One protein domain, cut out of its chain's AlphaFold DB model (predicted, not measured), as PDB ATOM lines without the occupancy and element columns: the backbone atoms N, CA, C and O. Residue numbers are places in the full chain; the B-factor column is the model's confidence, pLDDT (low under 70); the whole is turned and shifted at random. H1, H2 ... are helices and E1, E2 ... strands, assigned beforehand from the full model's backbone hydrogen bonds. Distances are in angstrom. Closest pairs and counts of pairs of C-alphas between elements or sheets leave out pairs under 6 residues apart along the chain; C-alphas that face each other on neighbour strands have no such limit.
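This is residues 3 to 95 of the 100 residues of an uncharacterized protein of Candidatus Collierbacteria bacterium GW2011_GWB2_44_22 (UniProt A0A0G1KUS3). This is a small closed barrel of six strands, E1, E2, E3, E5, E6 and E7, with one short helix, H1, packed on its outside over E1. The long strands E1 and E7 run side by side along the longest axis, and short E4, outside the ring, pairs with residues 55 to 57 of E5. The printed part has 93 residues, with one named helix and seven named strands in the order E1 H1 E2 E3 E4 E5 E6 E7; the class is mostly strand and the neighbour pairs are antiparallel. The whole is compact, with a radius of gyration of the C-alphas of 12.5 A and spans of 36 by 27 by 26 A.

Start in the barrel with E5, residues 55 to 66, which bends by 73 degrees at residue 63, and its hairpin partner E6, residues 69 to 80, which bends by 70 degrees at residue 72; N 62 and O 73 are 3.0 A apart. On the other side of E6 is E7, residues 84 to 95, with N 76 and O 88 at 2.9 A. E7 and E1, residues 3 to 13, are antiparallel neighbours, with N 8 and O 89 at 2.8 A. Beside residues 9 to 12 of E1 look for E2, residues 27 to 31, with N 11 and O 30 at 3.0 A. E2 forms a hairpin with E3, residues 36 to 39, where N 29 and O 37 are 2.8 A apart. E3 and E5 are antiparallel neighbours too, with N 65 and O 38 within hydrogen-bond range at 2.9 A, and the barrel is closed. E4, residues 50 to 52, forms a hairpin with E5, with N 50 and O 57 at 2.9 A; E4, E5, E6 and E7 are a meander, each strand the antiparallel neighbour of the one before. H1, residues 14 to 21, is on the barrel and outside it, at a height over the sheet of 6.8 A; it lies over E1 and runs along the strands, at 8 degrees to E1 on the local plane. Its closest C-alphas to E7 are those of Arg 14 and Arg 84, 5.9 A apart. Every O i to N i+4 pair in H1 is within hydrogen-bond range.

Find C-alpha 3 at (-57.221, 62.156, 60.741); E1 runs 31.2 A from there to C-alpha 13. H1 begins at C-alpha 14, (-87.934, 50.610, 60.833), and spans 10.5 A. E2 spans 12.9 A, E3 9.8 A, E4 6.1 A, E5 29.1 A and E6 29.6 A. E7 runs 32.7 A to C-alpha 95 at (-54.506, 57.301, 56.932).

The C-alphas farthest apart are those of Gly 82 and Leu 95, at 37.7 A. The printed part has no cut and no long link. The mean pLDDT of the printed part is 89.1; look for values under 70 at residues 53 to 54 and residue 95.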
ATOM      1  N   PHE A   3     -55.865  62.678  60.717       83.00
ATOM      2  CA  PHE A   3     -57.221  62.156  60.741       83.00
ATOM      3  C   PHE A   3     -58.036  62.768  59.604       83.00
ATOM      4  O   PHE A   3     -58.039  63.987  59.407       83.00
ATOM      5  N   ARG A   4     -58.735  61.916  58.856       88.38
ATOM      6  CA  ARG A   4     -59.740  62.334  57.884       88.38
ATOM      7  C   ARG A   4     -61.097  61.829  58.322       88.38
ATOM      8  O   ARG A   4     -61.237  60.690  58.760       88.38
ATOM      9  N   LYS A   5     -62.099  62.677  58.142       91.00
ATOM     10  CA  LYS A   5     -63.487  62.295  58.336       91.00
ATOM     11  C   LYS A   5     -63.948  61.469  57.141       91.00
ATOM     12  O   LYS A   5     -63.893  61.943  56.007       91.00
ATOM     13  N   VAL A   6     -64.401  60.255  57.411       92.00
ATOM     14  CA  VAL A   6     -64.989  59.335  56.438       92.00
ATOM     15  C   VAL A   6     -66.487  59.268  56.704       92.00
ATOM     16  O   VAL A   6     -66.908  59.206  57.859       92.00
ATOM     17  N   SER A   7     -67.284  59.286  55.637       94.25
ATOM     18  CA  SER A   7     -68.730  59.073  55.696       94.25
ATOM     19  C   SER A   7     -69.113  57.900  54.806       94.25
ATOM     20  O   SER A   7     -68.642  57.810  53.674       94.25
ATOM     21  N   ILE A   8     -69.976  57.024  55.314       94.19
ATOM     22  CA  ILE A   8     -70.525  55.882  54.583       94.19
ATOM     23  C   ILE A   8     -72.041  56.012  54.578       94.19
ATOM     24  O   ILE A   8     -72.655  56.077  55.646       94.19
ATOM     25  N   ASP A   9     -72.632  56.042  53.385       95.25
ATOM     26  CA  ASP A   9     -74.082  56.035  53.226       95.25
ATOM     27  C   ASP A   9     -74.637  54.658  53.585       95.25
ATOM     28  O   ASP A   9     -74.144  53.636  53.099       95.25
ATOM     29  N   ILE A  10     -75.678  54.640  54.410       94.81
ATOM     30  CA  ILE A  10     -76.354  53.435  54.876       94.81
ATOM     31  C   ILE A  10     -77.869  53.578  54.774       94.81
ATOM     32  O   ILE A  10     -78.426  54.681  54.798       94.81
ATOM     33  N   SER A  11     -78.538  52.431  54.729       93.38
ATOM     34  CA  SER A  11     -79.984  52.342  54.891       93.38
ATOM     35  C   SER A  11     -80.351  51.306  55.948       93.38
ATOM     36  O   SER A  11     -79.700  50.268  56.063       93.38
ATOM     37  N   LEU A  12     -81.394  51.615  56.715       93.19
ATOM     38  CA  LEU A  12     -81.989  50.751  57.729       93.19
ATOM     39  C   LEU A  12     -83.504  50.703  57.547       93.19
ATOM     40  O   LEU A  12     -84.138  51.666  57.102       93.19
ATOM     41  N   THR A  13     -84.109  49.587  57.926       93.12
ATOM     42  CA  THR A  13     -85.561  49.497  58.062       93.12
ATOM     43  C   THR A  13     -86.025  50.097  59.390       93.12
ATOM     44  O   THR A  13     -85.244  50.433  60.284       93.12
ATOM     45  N   ARG A  14     -87.341  50.241  59.544       90.81
ATOM     46  CA  ARG A  14     -87.934  50.610  60.833       90.81
ATOM     47  C   ARG A  14     -87.666  49.579  61.934       90.81
ATOM     48  O   ARG A  14     -87.522  49.977  63.087       90.81
ATOM     49  N   GLU A  15     -87.640  48.295  61.588       93.00
ATOM     50  CA  GLU A  15     -87.369  47.212  62.537       93.00
ATOM     51  C   GLU A  15     -85.928  47.296  63.036       93.00
ATOM     52  O   GLU A  15     -85.717  47.420  64.237       93.00
ATOM     53  N   ASP A  16     -84.974  47.425  62.115       94.00
ATOM     54  CA  ASP A  16     -83.558  47.663  62.414       94.00
ATOM     55  C   ASP A  16     -83.350  48.846  63.373       94.00
ATOM     56  O   ASP A  16     -82.598  48.774  64.344       94.00
ATOM     57  N   MET A  17     -84.052  49.957  63.137       90.88
ATOM     58  CA  MET A  17     -83.983  51.129  64.011       90.88
ATOM     59  C   MET A  17     -84.519  50.855  65.420       90.88
ATOM     60  O   MET A  17     -83.951  51.355  66.394       90.88
ATOM     61  N   ALA A  18     -85.604  50.087  65.546       91.25
ATOM     62  CA  ALA A  18     -86.148  49.698  66.843       91.25
ATOM     63  C   ALA A  18     -85.193  48.745  67.573       91.25
ATOM     64  O   ALA A  18     -84.888  48.965  68.745       91.25
ATOM     65  N   GLU A  19     -84.651  47.753  66.871       94.31
ATOM     66  CA  GLU A  19     -83.678  46.821  67.431       94.31
ATOM     67  C   GLU A  19     -82.420  47.544  67.927       94.31
ATOM     68  O   GLU A  19     -81.944  47.288  69.034       94.31
ATOM     69  N   LEU A  20     -81.920  48.507  67.154       92.75
ATOM     70  CA  LEU A  20     -80.707  49.243  67.487       92.75
ATOM     71  C   LEU A  20     -80.912  50.238  68.633       92.75
ATOM     72  O   LEU A  20     -80.082  50.321  69.535       92.75
ATOM     73  N   LEU A  21     -81.998  51.017  68.602       89.88
ATOM     74  CA  LEU A  21     -82.202  52.122  69.544       89.88
ATOM     75  C   LEU A  21     -83.009  51.733  70.783       89.88
ATOM     76  O   LEU A  21     -82.896  52.420  71.798       89.88
ATOM     77  N   ILE A  22     -83.874  50.726  70.712       89.31
ATOM     78  CA  ILE A  22     -84.779  50.349  71.809       89.31
ATOM     79  C   ILE A  22     -84.285  49.057  72.452       89.31
ATOM     80  O   ILE A  22     -84.054  49.038  73.661       89.31
ATOM     81  N   ASP A  23     -84.047  48.022  71.645       92.00
ATOM     82  CA  ASP A  23     -83.628  46.709  72.152       92.00
ATOM     83  C   ASP A  23     -82.116  46.623  72.425       92.00
ATOM     84  O   ASP A  23     -81.654  45.661  73.038       92.00
ATOM     85  N   ASN A  24     -81.340  47.628  71.999       90.94
ATOM     86  CA  ASN A  24     -79.875  47.674  72.086       90.94
ATOM     87  C   ASN A  24     -79.182  46.493  71.381       90.94
ATOM     88  O   ASN A  24     -78.100  46.060  71.782       90.94
ATOM     89  N   LYS A  25     -79.790  45.958  70.321       94.50
ATOM     90  CA  LYS A  25     -79.243  44.849  69.538       94.50
ATOM     91  C   LYS A  25     -78.261  45.333  68.480       94.50
ATOM     92  O   LYS A  25     -78.293  46.472  68.020       94.50
ATOM     93  N   ARG A  26     -77.380  44.424  68.073       93.75
ATOM     94  CA  ARG A  26     -76.538  44.595  66.890       93.75
ATOM     95  C   ARG A  26     -77.385  44.404  65.634       93.75
ATOM     96  O   ARG A  26     -78.109  43.420  65.539       93.75
ATOM     97  N   VAL A  27     -77.233  45.313  64.679       94.62
ATOM     98  CA  VAL A  27     -77.995  45.358  63.423       94.62
ATOM     99  C   VAL A  27     -77.032  45.441  62.248       94.62
ATOM    100  O   VAL A  27     -75.969  46.050  62.363       94.62
ATOM    101  N   VAL A  28     -77.387  44.835  61.116       94.19
ATOM    102  CA  VAL A  28     -76.581  44.874  59.889       94.19
ATOM    103  C   VAL A  28     -77.220  45.838  58.893       94.19
ATOM    104  O   VAL A  28     -78.290  45.569  58.359       94.19
ATOM    105  N   ALA A  29     -76.550  46.958  58.640       92.94
ATOM    106  CA  ALA A  29     -76.937  47.938  57.637       92.94
ATOM    107  C   ALA A  29     -76.329  47.602  56.272       92.94
ATOM    108  O   ALA A  29     -75.208  47.095  56.195       92.94
ATOM    109  N   LEU A  30     -77.040  47.953  55.200       90.50
ATOM    110  CA  LEU A  30     -76.506  47.906  53.839       90.50
ATOM    111  C   LEU A  30     -75.996  49.282  53.423       90.50
ATOM    112  O   LEU A  30     -76.698  50.287  53.589       90.50
ATOM    113  N   THR A  31     -74.791  49.314  52.858       91.75
ATOM    114  CA  THR A  31     -74.211  50.521  52.265       91.75
ATOM    115  C   THR A  31     -74.766  50.784  50.868       91.75
ATOM    116  O   THR A  31     -75.339  49.900  50.228       91.75
ATOM    117  N   SER A  32     -74.536  51.987  50.337       87.56
ATOM    118  CA  SER A  32     -74.840  52.317  48.933       87.56
ATOM    119  C   SER A  32     -74.082  51.456  47.910       87.56
ATOM    120  O   SER A  32     -74.505  51.353  46.760       87.56
ATOM    121  N   GLN A  33     -72.994  50.804  48.329       87.69
ATOM    122  CA  GLN A  33     -72.207  49.858  47.530       87.69
ATOM    123  C   GLN A  33     -72.634  48.397  47.748       87.69
ATOM    124  O   GLN A  33     -71.997  47.484  47.230       87.69
ATOM    125  N   ASN A  34     -73.740  48.176  48.469       85.25
ATOM    126  CA  ASN A  34     -74.294  46.860  48.777       85.25
ATOM    127  C   ASN A  34     -73.390  46.001  49.685       85.25
ATOM    128  O   ASN A  34     -73.460  44.772  49.665       85.25
ATOM    129  N   GLU A  35     -72.550  46.655  50.490       88.69
ATOM    130  CA  GLU A  35     -71.733  46.020  51.524       88.69
ATOM    131  C   GLU A  35     -72.488  46.003  52.858       88.69
ATOM    132  O   GLU A  35     -73.309  46.878  53.136       88.69
ATOM    133  N   ALA A  36     -72.205  45.009  53.697       90.38
ATOM    134  CA  ALA A  36     -72.814  44.877  55.015       90.38
ATOM    135  C   ALA A  36     -71.932  45.528  56.091       90.38
ATOM    136  O   ALA A  36     -70.751  45.201  56.205       90.38
ATOM    137  N   ILE A  37     -72.516  46.398  56.917       92.50
ATOM    138  CA  ILE A  37     -71.859  46.992  58.089       92.50
ATOM    139  C   ILE A  37     -72.680  46.670  59.328       92.50
ATOM    140  O   ILE A  37     -73.868  46.978  59.394       92.50
ATOM    141  N   ALA A  38     -72.041  46.094  60.342       93.75
ATOM    142  CA  ALA A  38     -72.695  45.888  61.622       93.75
ATOM    143  C   ALA A  38     -72.593  47.139  62.500       93.75
ATOM    144  O   ALA A  38     -71.500  47.647  62.745       93.75
ATOM    145  N   ILE A  39     -73.732  47.597  63.012       94.62
ATOM    146  CA  ILE A  39     -73.852  48.708  63.955       94.62
ATOM    147  C   ILE A  39     -74.293  48.143  65.307       94.62
ATOM    148  O   ILE A  39     -75.265  47.387  65.390       94.62
ATOM    149  N   ASN A  40     -73.588  48.496  66.378       93.44
ATOM    150  CA  ASN A  40     -73.879  47.985  67.713       93.44
ATOM    151  C   ASN A  40     -74.930  48.843  68.430       93.44
ATOM    152  O   ASN A  40     -74.736  50.038  68.656       93.44
ATOM    153  N   GLY A  41     -76.023  48.222  68.873       88.56
ATOM    154  CA  GLY A  41     -77.016  48.873  69.732       88.56
ATOM    155  C   GLY A  41     -76.559  49.076  71.183       88.56
ATOM    156  O   GLY A  41     -77.158  49.860  71.916       88.56
ATOM    157  N   PHE A  42     -75.475  48.425  71.617       86.06
ATOM    158  CA  PHE A  42     -74.912  48.619  72.955       86.06
ATOM    159  C   PHE A  42     -74.087  49.906  73.048       86.06
ATOM    160  O   PHE A  42     -73.238  50.181  72.202       86.06
ATOM    161  N   GLY A  43     -74.303  50.678  74.119       82.31
ATOM    162  CA  GLY A  43     -73.567  51.924  74.357       82.31
ATOM    163  C   GLY A  43     -73.977  53.070  73.430       82.31
ATOM    164  O   GLY A  43     -73.215  54.022  73.267       82.31
ATOM    165  N   VAL A  44     -75.168  52.991  72.824       89.94
ATOM    166  CA  VAL A  44     -75.680  54.048  71.951       89.94
ATOM    167  C   VAL A  44     -75.971  55.312  72.758       89.94
ATOM    168  O   VAL A  44     -76.801  55.316  73.669       89.94
ATOM    169  N   HIS A  45     -75.337  56.415  72.371       90.50
ATOM    170  CA  HIS A  45     -75.636  57.734  72.915       90.50
ATOM    171  C   HIS A  45     -76.548  58.498  71.953       90.50
ATOM    172  O   HIS A  45     -76.116  58.962  70.896       90.50
ATOM    173  N   LYS A  46     -77.832  58.604  72.307       89.88
ATOM    174  CA  LYS A  46     -78.838  59.310  71.504       89.88
ATOM    175  C   LYS A  46     -78.703  60.815  71.696       89.88
ATOM    176  O   LYS A  46     -78.639  61.292  72.825       89.88
ATOM    177  N   MET A  47     -78.708  61.549  70.592       89.31
ATOM    178  CA  MET A  47     -78.773  63.007  70.586       89.31
ATOM    179  C   MET A  47     -80.201  63.459  70.278       89.31
ATOM    180  O   MET A  47     -81.030  62.670  69.814       89.31
ATOM    181  N   GLU A  48     -80.492  64.736  70.523       86.38
ATOM    182  CA  GLU A  48     -81.772  65.314  70.120       86.38
ATOM    183  C   GLU A  48     -81.976  65.148  68.602       86.38
ATOM    184  O   GLU A  48     -81.074  65.481  67.818       86.38
ATOM    185  N   PRO A  49     -83.138  64.621  68.170       84.50
ATOM    186  CA  PRO A  49     -83.472  64.548  66.758       84.50
ATOM    187  C   PRO A  49     -83.460  65.942  66.141       84.50
ATOM    188  O   PRO A  49     -83.928  66.911  66.740       84.50
ATOM    189  N   LYS A  50     -82.951  66.041  64.917       85.88
ATOM    190  CA  LYS A  50     -82.945  67.294  64.167       85.88
ATOM    191  C   LYS A  50     -84.138  67.323  63.229       85.88
ATOM    192  O   LYS A  50     -84.348  66.382  62.473       85.88
ATOM    193  N   LEU A  51     -84.899  68.409  63.284       80.88
ATOM    194  CA  LEU A  51     -85.865  68.747  62.248       80.88
ATOM    195  C   LEU A  51     -85.116  69.496  61.150       80.88
ATOM    196  O   LEU A  51     -84.563  70.570  61.395       80.88
ATOM    197  N   ASP A  52     -85.074  68.920  59.958       75.06
ATOM    198  CA  ASP A  52     -84.583  69.581  58.755       75.06
ATOM    199  C   ASP A  52     -85.699  69.648  57.704       75.06
ATOM    200  O   ASP A  52     -86.779  69.080  57.879       75.06
ATOM    201  N   GLY A  53     -85.476  70.391  56.616       67.31
ATOM    202  CA  GLY A  53     -86.469  70.570  55.549       67.31
ATOM    203  C   GLY A  53     -86.942  69.269  54.882       67.31
ATOM    204  O   GLY A  53     -87.900  69.316  54.115       67.31
ATOM    205  N   ASN A  54     -86.310  68.129  55.194       65.75
ATOM    206  CA  ASN A  54     -86.633  66.801  54.681       65.75
ATOM    207  C   ASN A  54     -87.289  65.886  55.738       65.75
ATOM    208  O   ASN A  54     -87.658  64.759  55.410       65.75
ATOM    209  N   GLY A  55     -87.477  66.349  56.981       78.00
ATOM    210  CA  GLY A  55     -88.197  65.625  58.030       78.00
ATOM    211  C   GLY A  55     -87.435  65.522  59.351       78.00
ATOM    212  O   GLY A  55     -86.788  66.467  59.802       78.00
ATOM    213  N   ILE A  56     -87.581  64.374  60.020       86.50
ATOM    214  CA  ILE A  56     -86.902  64.072  61.286       86.50
ATOM    215  C   ILE A  56     -85.650  63.249  60.992       86.50
ATOM    216  O   ILE A  56     -85.730  62.147  60.438       86.50
ATOM    217  N   THR A  57     -84.513  63.772  61.439       90.44
ATOM    218  CA  THR A  57     -83.208  63.124  61.388       90.44
ATOM    219  C   THR A  57     -82.806  62.669  62.787       90.44
ATOM    220  O   THR A  57     -82.560  63.472  63.690       90.44
ATOM    221  N   HIS A  58     -82.726  61.356  62.971       90.50
ATOM    222  CA  HIS A  58     -82.240  60.716  64.184       90.50
ATOM    223  C   HIS A  58     -80.716  60.742  64.199       90.50
ATOM    224  O   HIS A  58     -80.075  60.293  63.251       90.50
ATOM    225  N   VAL A  59     -80.132  61.254  65.280       92.69
ATOM    226  CA  VAL A  59     -78.680  61.344  65.440       92.69
ATOM    227  C   VAL A  59     -78.273  60.611  66.707       92.69
ATOM    228  O   VAL A  59     -78.849  60.830  67.774       92.69
ATOM    229  N   PHE A  60     -77.274  59.747  66.602       93.56
ATOM    230  CA  PHE A  60     -76.726  59.028  67.747       93.56
ATOM    231  C   PHE A  60     -75.257  58.672  67.522       93.56
ATOM    232  O   PHE A  60     -74.764  58.691  66.397       93.56
ATOM    233  N   GLN A  61     -74.542  58.370  68.600       94.44
ATOM    234  CA  GLN A  61     -73.197  57.803  68.547       94.44
ATOM    235  C   GLN A  61     -73.261  56.319  68.884       94.44
ATOM    236  O   GLN A  61     -74.013  55.917  69.771       94.44
ATOM    237  N   SER A  62     -72.493  55.518  68.160       94.75
ATOM    238  CA  SER A  62     -72.441  54.063  68.300       94.75
ATOM    239  C   SER A  62     -71.068  53.551  67.849       94.75
ATOM    240  O   SER A  62     -70.253  54.315  67.326       94.75
ATOM    241  N   SER A  63     -70.803  52.265  68.058       93.75
ATOM    242  CA  SER A  63     -69.675  51.574  67.444       93.75
ATOM    243  C   SER A  63     -70.138  50.737  66.255       93.75
ATOM    244  O   SER A  63     -71.210  50.129  66.283       93.75
ATOM    245  N   VAL A  64     -69.313  50.693  65.217       93.56
ATOM    246  CA  VAL A  64     -69.503  49.830  64.047       93.56
ATOM    247  C   VAL A  64     -68.354  48.851  63.934       93.56
ATOM    248  O   VAL A  64     -67.238  49.170  64.339       93.56
ATOM    249  N   GLU A  65     -68.627  47.678  63.378       90.88
ATOM    250  CA  GLU A  65     -67.588  46.724  63.005       90.88
ATOM    251  C   GLU A  65     -67.238  46.922  61.528       90.88
ATOM    252  O   GLU A  65     -68.068  46.701  60.643       90.88
ATOM    253  N   LEU A  66     -66.012  47.375  61.273       84.38
ATOM    254  CA  LEU A  66     -65.465  47.623  59.945       84.38
ATOM    255  C   LEU A  66     -64.119  46.912  59.836       84.38
ATOM    256  O   LEU A  66     -63.205  47.230  60.585       84.38
ATOM    257  N   LYS A  67     -63.994  45.967  58.895       81.38
ATOM    258  CA  LYS A  67     -62.753  45.201  58.664       81.38
ATOM    259  C   LYS A  67     -62.158  44.617  59.960       81.38
ATOM    260  O   LYS A  67     -60.969  44.753  60.203       81.38
ATOM    261  N   GLU A  68     -63.004  43.990  60.782       80.56
ATOM    262  CA  GLU A  68     -62.638  43.391  62.081       80.56
ATOM    263  C   GLU A  68     -62.244  44.396  63.185       80.56
ATOM    264  O   GLU A  68     -61.888  43.994  64.293       80.56
ATOM    265  N   GLU A  69     -62.377  45.704  62.940       84.12
ATOM    266  CA  GLU A  69     -62.150  46.751  63.935       84.12
ATOM    267  C   GLU A  69     -63.462  47.368  64.430       84.12
ATOM    268  O   GLU A  69     -64.403  47.596  63.667       84.12
ATOM    269  N   TYR A  70     -63.505  47.692  65.725       89.06
ATOM    270  CA  TYR A  70     -64.607  48.442  66.322       89.06
ATOM    271  C   TYR A  70     -64.307  49.937  66.289       89.06
ATOM    272  O   TYR A  70     -63.425  50.423  67.000       89.06
ATOM    273  N   ILE A  71     -65.082  50.676  65.500       92.31
ATOM    274  CA  ILE A  71     -64.882  52.108  65.288       92.31
ATOM    275  C   ILE A  71     -66.033  52.885  65.918       92.31
ATOM    276  O   ILE A  71     -67.201  52.658  65.602       92.31
ATOM    277  N   TRP A  72     -65.706  53.838  66.792       93.69
ATOM    278  CA  TRP A  72     -66.681  54.798  67.303       93.69
ATOM    279  C   TRP A  72     -67.061  55.801  66.221       93.69
ATOM    280  O   TRP A  72     -66.208  56.437  65.602       93.69
ATOM    281  N   CYS A  73     -68.359  55.961  66.009       94.19
ATOM    282  CA  CYS A  73     -68.894  56.750  64.919       94.19
ATOM    283  C   CYS A  73     -70.140  57.525  65.344       94.19
ATOM    284  O   CYS A  73     -70.821  57.219  66.329       94.19
ATOM    285  N   LYS A  74     -70.447  58.552  64.561       95.44
ATOM    286  CA  LYS A  74     -71.731  59.235  64.580       95.44
ATOM    287  C   LYS A  74     -72.603  58.645  63.478       95.44
ATOM    288  O   LYS A  74     -72.184  58.613  62.329       95.44
ATOM    289  N   VAL A  75     -73.829  58.275  63.810       95.06
ATOM    290  CA  VAL A  75     -74.846  57.839  62.855       95.06
ATOM    291  C   VAL A  75     -75.916  58.924  62.749       95.06
ATOM    292  O   VAL A  75     -76.313  59.539  63.742       95.06
ATOM    293  N   SER A  76     -76.337  59.244  61.531       94.31
ATOM    294  CA  SER A  76     -77.402  60.210  61.249       94.31
ATOM    295  C   SER A  76     -78.337  59.615  60.214       94.31
ATOM    296  O   SER A  76     -77.880  59.286  59.129       94.31
ATOM    297  N   LEU A  77     -79.611  59.448  60.560       92.94
ATOM    298  CA  LEU A  77     -80.598  58.728  59.761       92.94
ATOM    299  C   LEU A  77     -81.900  59.520  59.666       92.94
ATOM    300  O   LEU A  77     -82.534  59.808  60.683       92.94
ATOM    301  N   SER A  78     -82.312  59.838  58.448       91.75
ATOM    302  CA  SER A  78     -83.555  60.538  58.134       91.75
ATOM    303  C   SER A  78     -84.612  59.545  57.668       91.75
ATOM    304  O   SER A  78     -84.304  58.553  57.007       91.75
ATOM    305  N   THR A  79     -85.871  59.801  58.016       88.06
ATOM    306  CA  THR A  79     -86.982  58.935  57.593       88.06
ATOM    307  C   THR A  79     -87.260  59.115  56.098       88.06
ATOM    308  O   THR A  79     -87.606  60.206  55.661       88.06
ATOM    309  N   GLU A  80     -87.192  58.031  55.329       83.06
ATOM    310  CA  GLU A  80     -87.594  57.963  53.926       83.06
ATOM    311  C   GLU A  80     -88.912  57.179  53.808       83.06
ATOM    312  O   GLU A  80     -89.008  55.995  54.149       83.06
ATOM    313  N   ASN A  81     -89.965  57.852  53.336       77.31
ATOM    314  CA  ASN A  81     -91.276  57.260  53.031       77.31
ATOM    315  C   ASN A  81     -91.972  56.520  54.201       77.31
ATOM    316  O   ASN A  81     -92.894  55.742  53.974       77.31
ATOM    317  N   GLY A  82     -91.556  56.747  55.453       71.19
ATOM    318  CA  GLY A  82     -92.177  56.195  56.669       71.19
ATOM    319  C   GLY A  82     -91.807  54.745  57.020       71.19
ATOM    320  O   GLY A  82     -92.173  54.270  58.098       71.19
ATOM    321  N   PHE A  83     -91.068  54.054  56.147       80.12
ATOM    322  CA  PHE A  83     -90.691  52.641  56.318       80.12
ATOM    323  C   PHE A  83     -89.182  52.401  56.315       80.12
ATOM    324  O   PHE A  83     -88.725  51.386  56.850       80.12
ATOM    325  N   ARG A  84     -88.413  53.315  55.721       87.81
ATOM    326  CA  ARG A  84     -86.957  53.231  55.626       87.81
ATOM    327  C   ARG A  84     -86.316  54.439  56.281       87.81
ATOM    328  O   ARG A  84     -86.923  55.501  56.396       87.81
ATOM    329  N   PHE A  85     -85.085  54.251  56.711       91.25
ATOM    330  CA  PHE A  85     -84.226  55.284  57.247       91.25
ATOM    331  C   PHE A  85     -82.953  55.294  56.417       91.25
ATOM    332  O   PHE A  85     -82.306  54.259  56.273       91.25
ATOM    333  N   ILE A  86     -82.607  56.447  55.862       92.56
ATOM    334  CA  ILE A  86     -81.408  56.625  55.043       92.56
ATOM    335  C   ILE A  86     -80.512  57.663  55.689       92.56
ATOM    336  O   ILE A  86     -80.988  58.606  56.322       92.56
ATOM    337  N   GLY A  87     -79.208  57.511  55.537       93.00
ATOM    338  CA  GLY A  87     -78.281  58.505  56.040       93.00
ATOM    339  C   GLY A  87     -76.869  57.975  56.108       93.00
ATOM    340  O   GLY A  87     -76.458  57.229  55.229       93.00
ATOM    341  N   GLN A  88     -76.109  58.404  57.111       95.56
ATOM    342  CA  GLN A  88     -74.659  58.255  57.108       95.56
ATOM    343  C   GLN A  88     -74.096  57.807  58.448       95.56
ATOM    344  O   GLN A  88     -74.516  58.271  59.512       95.56
ATOM    345  N   ILE A  89     -73.074  56.961  58.360       94.75
ATOM    346  CA  ILE A  89     -72.111  56.697  59.424       94.75
ATOM    347  C   ILE A  89     -70.891  57.573  59.163       94.75
ATOM    348  O   ILE A  89     -70.286  57.484  58.102       94.75
ATOM    349  N   THR A  90     -70.513  58.402  60.129       95.00
ATOM    350  CA  THR A  90     -69.356  59.292  60.043       95.00
ATOM    351  C   THR A  90     -68.372  58.988  61.164       95.00
ATOM    352  O   THR A  90     -68.741  59.020  62.340       95.00
ATOM    353  N   TYR A  91     -67.112  58.746  60.816       92.88
ATOM    354  CA  TYR A  91     -66.031  58.478  61.765       92.88
ATOM    355  C   TYR A  91     -64.720  59.106  61.293       92.88
ATOM    356  O   TYR A  91     -64.573  59.460  60.123       92.88
ATOM    357  N   ASP A  92     -63.774  59.264  62.213       90.81
ATOM    358  CA  ASP A  92     -62.432  59.731  61.888       90.81
ATOM    359  C   ASP A  92     -61.521  58.517  61.660       90.81
ATOM    360  O   ASP A  92     -61.447  57.617  62.493       90.81
ATOM    361  N   SER A  93     -60.842  58.486  60.516       85.12
ATOM    362  CA  SER A  93     -59.880  57.448  60.141       85.12
ATOM    363  C   SER A  93     -58.486  58.055  60.041       85.12
ATOM    364  O   SER A  93     -58.313  59.154  59.498       85.12
ATOM    365  N   TYR A  94     -57.487  57.356  60.574       81.38
ATOM    366  CA  TYR A  94     -56.089  57.716  60.381       81.38
ATOM    367  C   TYR A  94     -55.573  57.034  59.114       81.38
ATOM    368  O   TYR A  94     -55.524  55.809  59.048       81.38
ATOM    369  N   LEU A  95     -55.202  57.822  58.106       68.94
ATOM    370  CA  LEU A  95     -54.506  57.301  56.932       68.94
ATOM    371  C   LEU A  95     -53.008  57.297  57.225       68.94
ATOM    372  O   LEU A  95     -52.399  58.366  57.354       68.94
TER     373      LEU A  95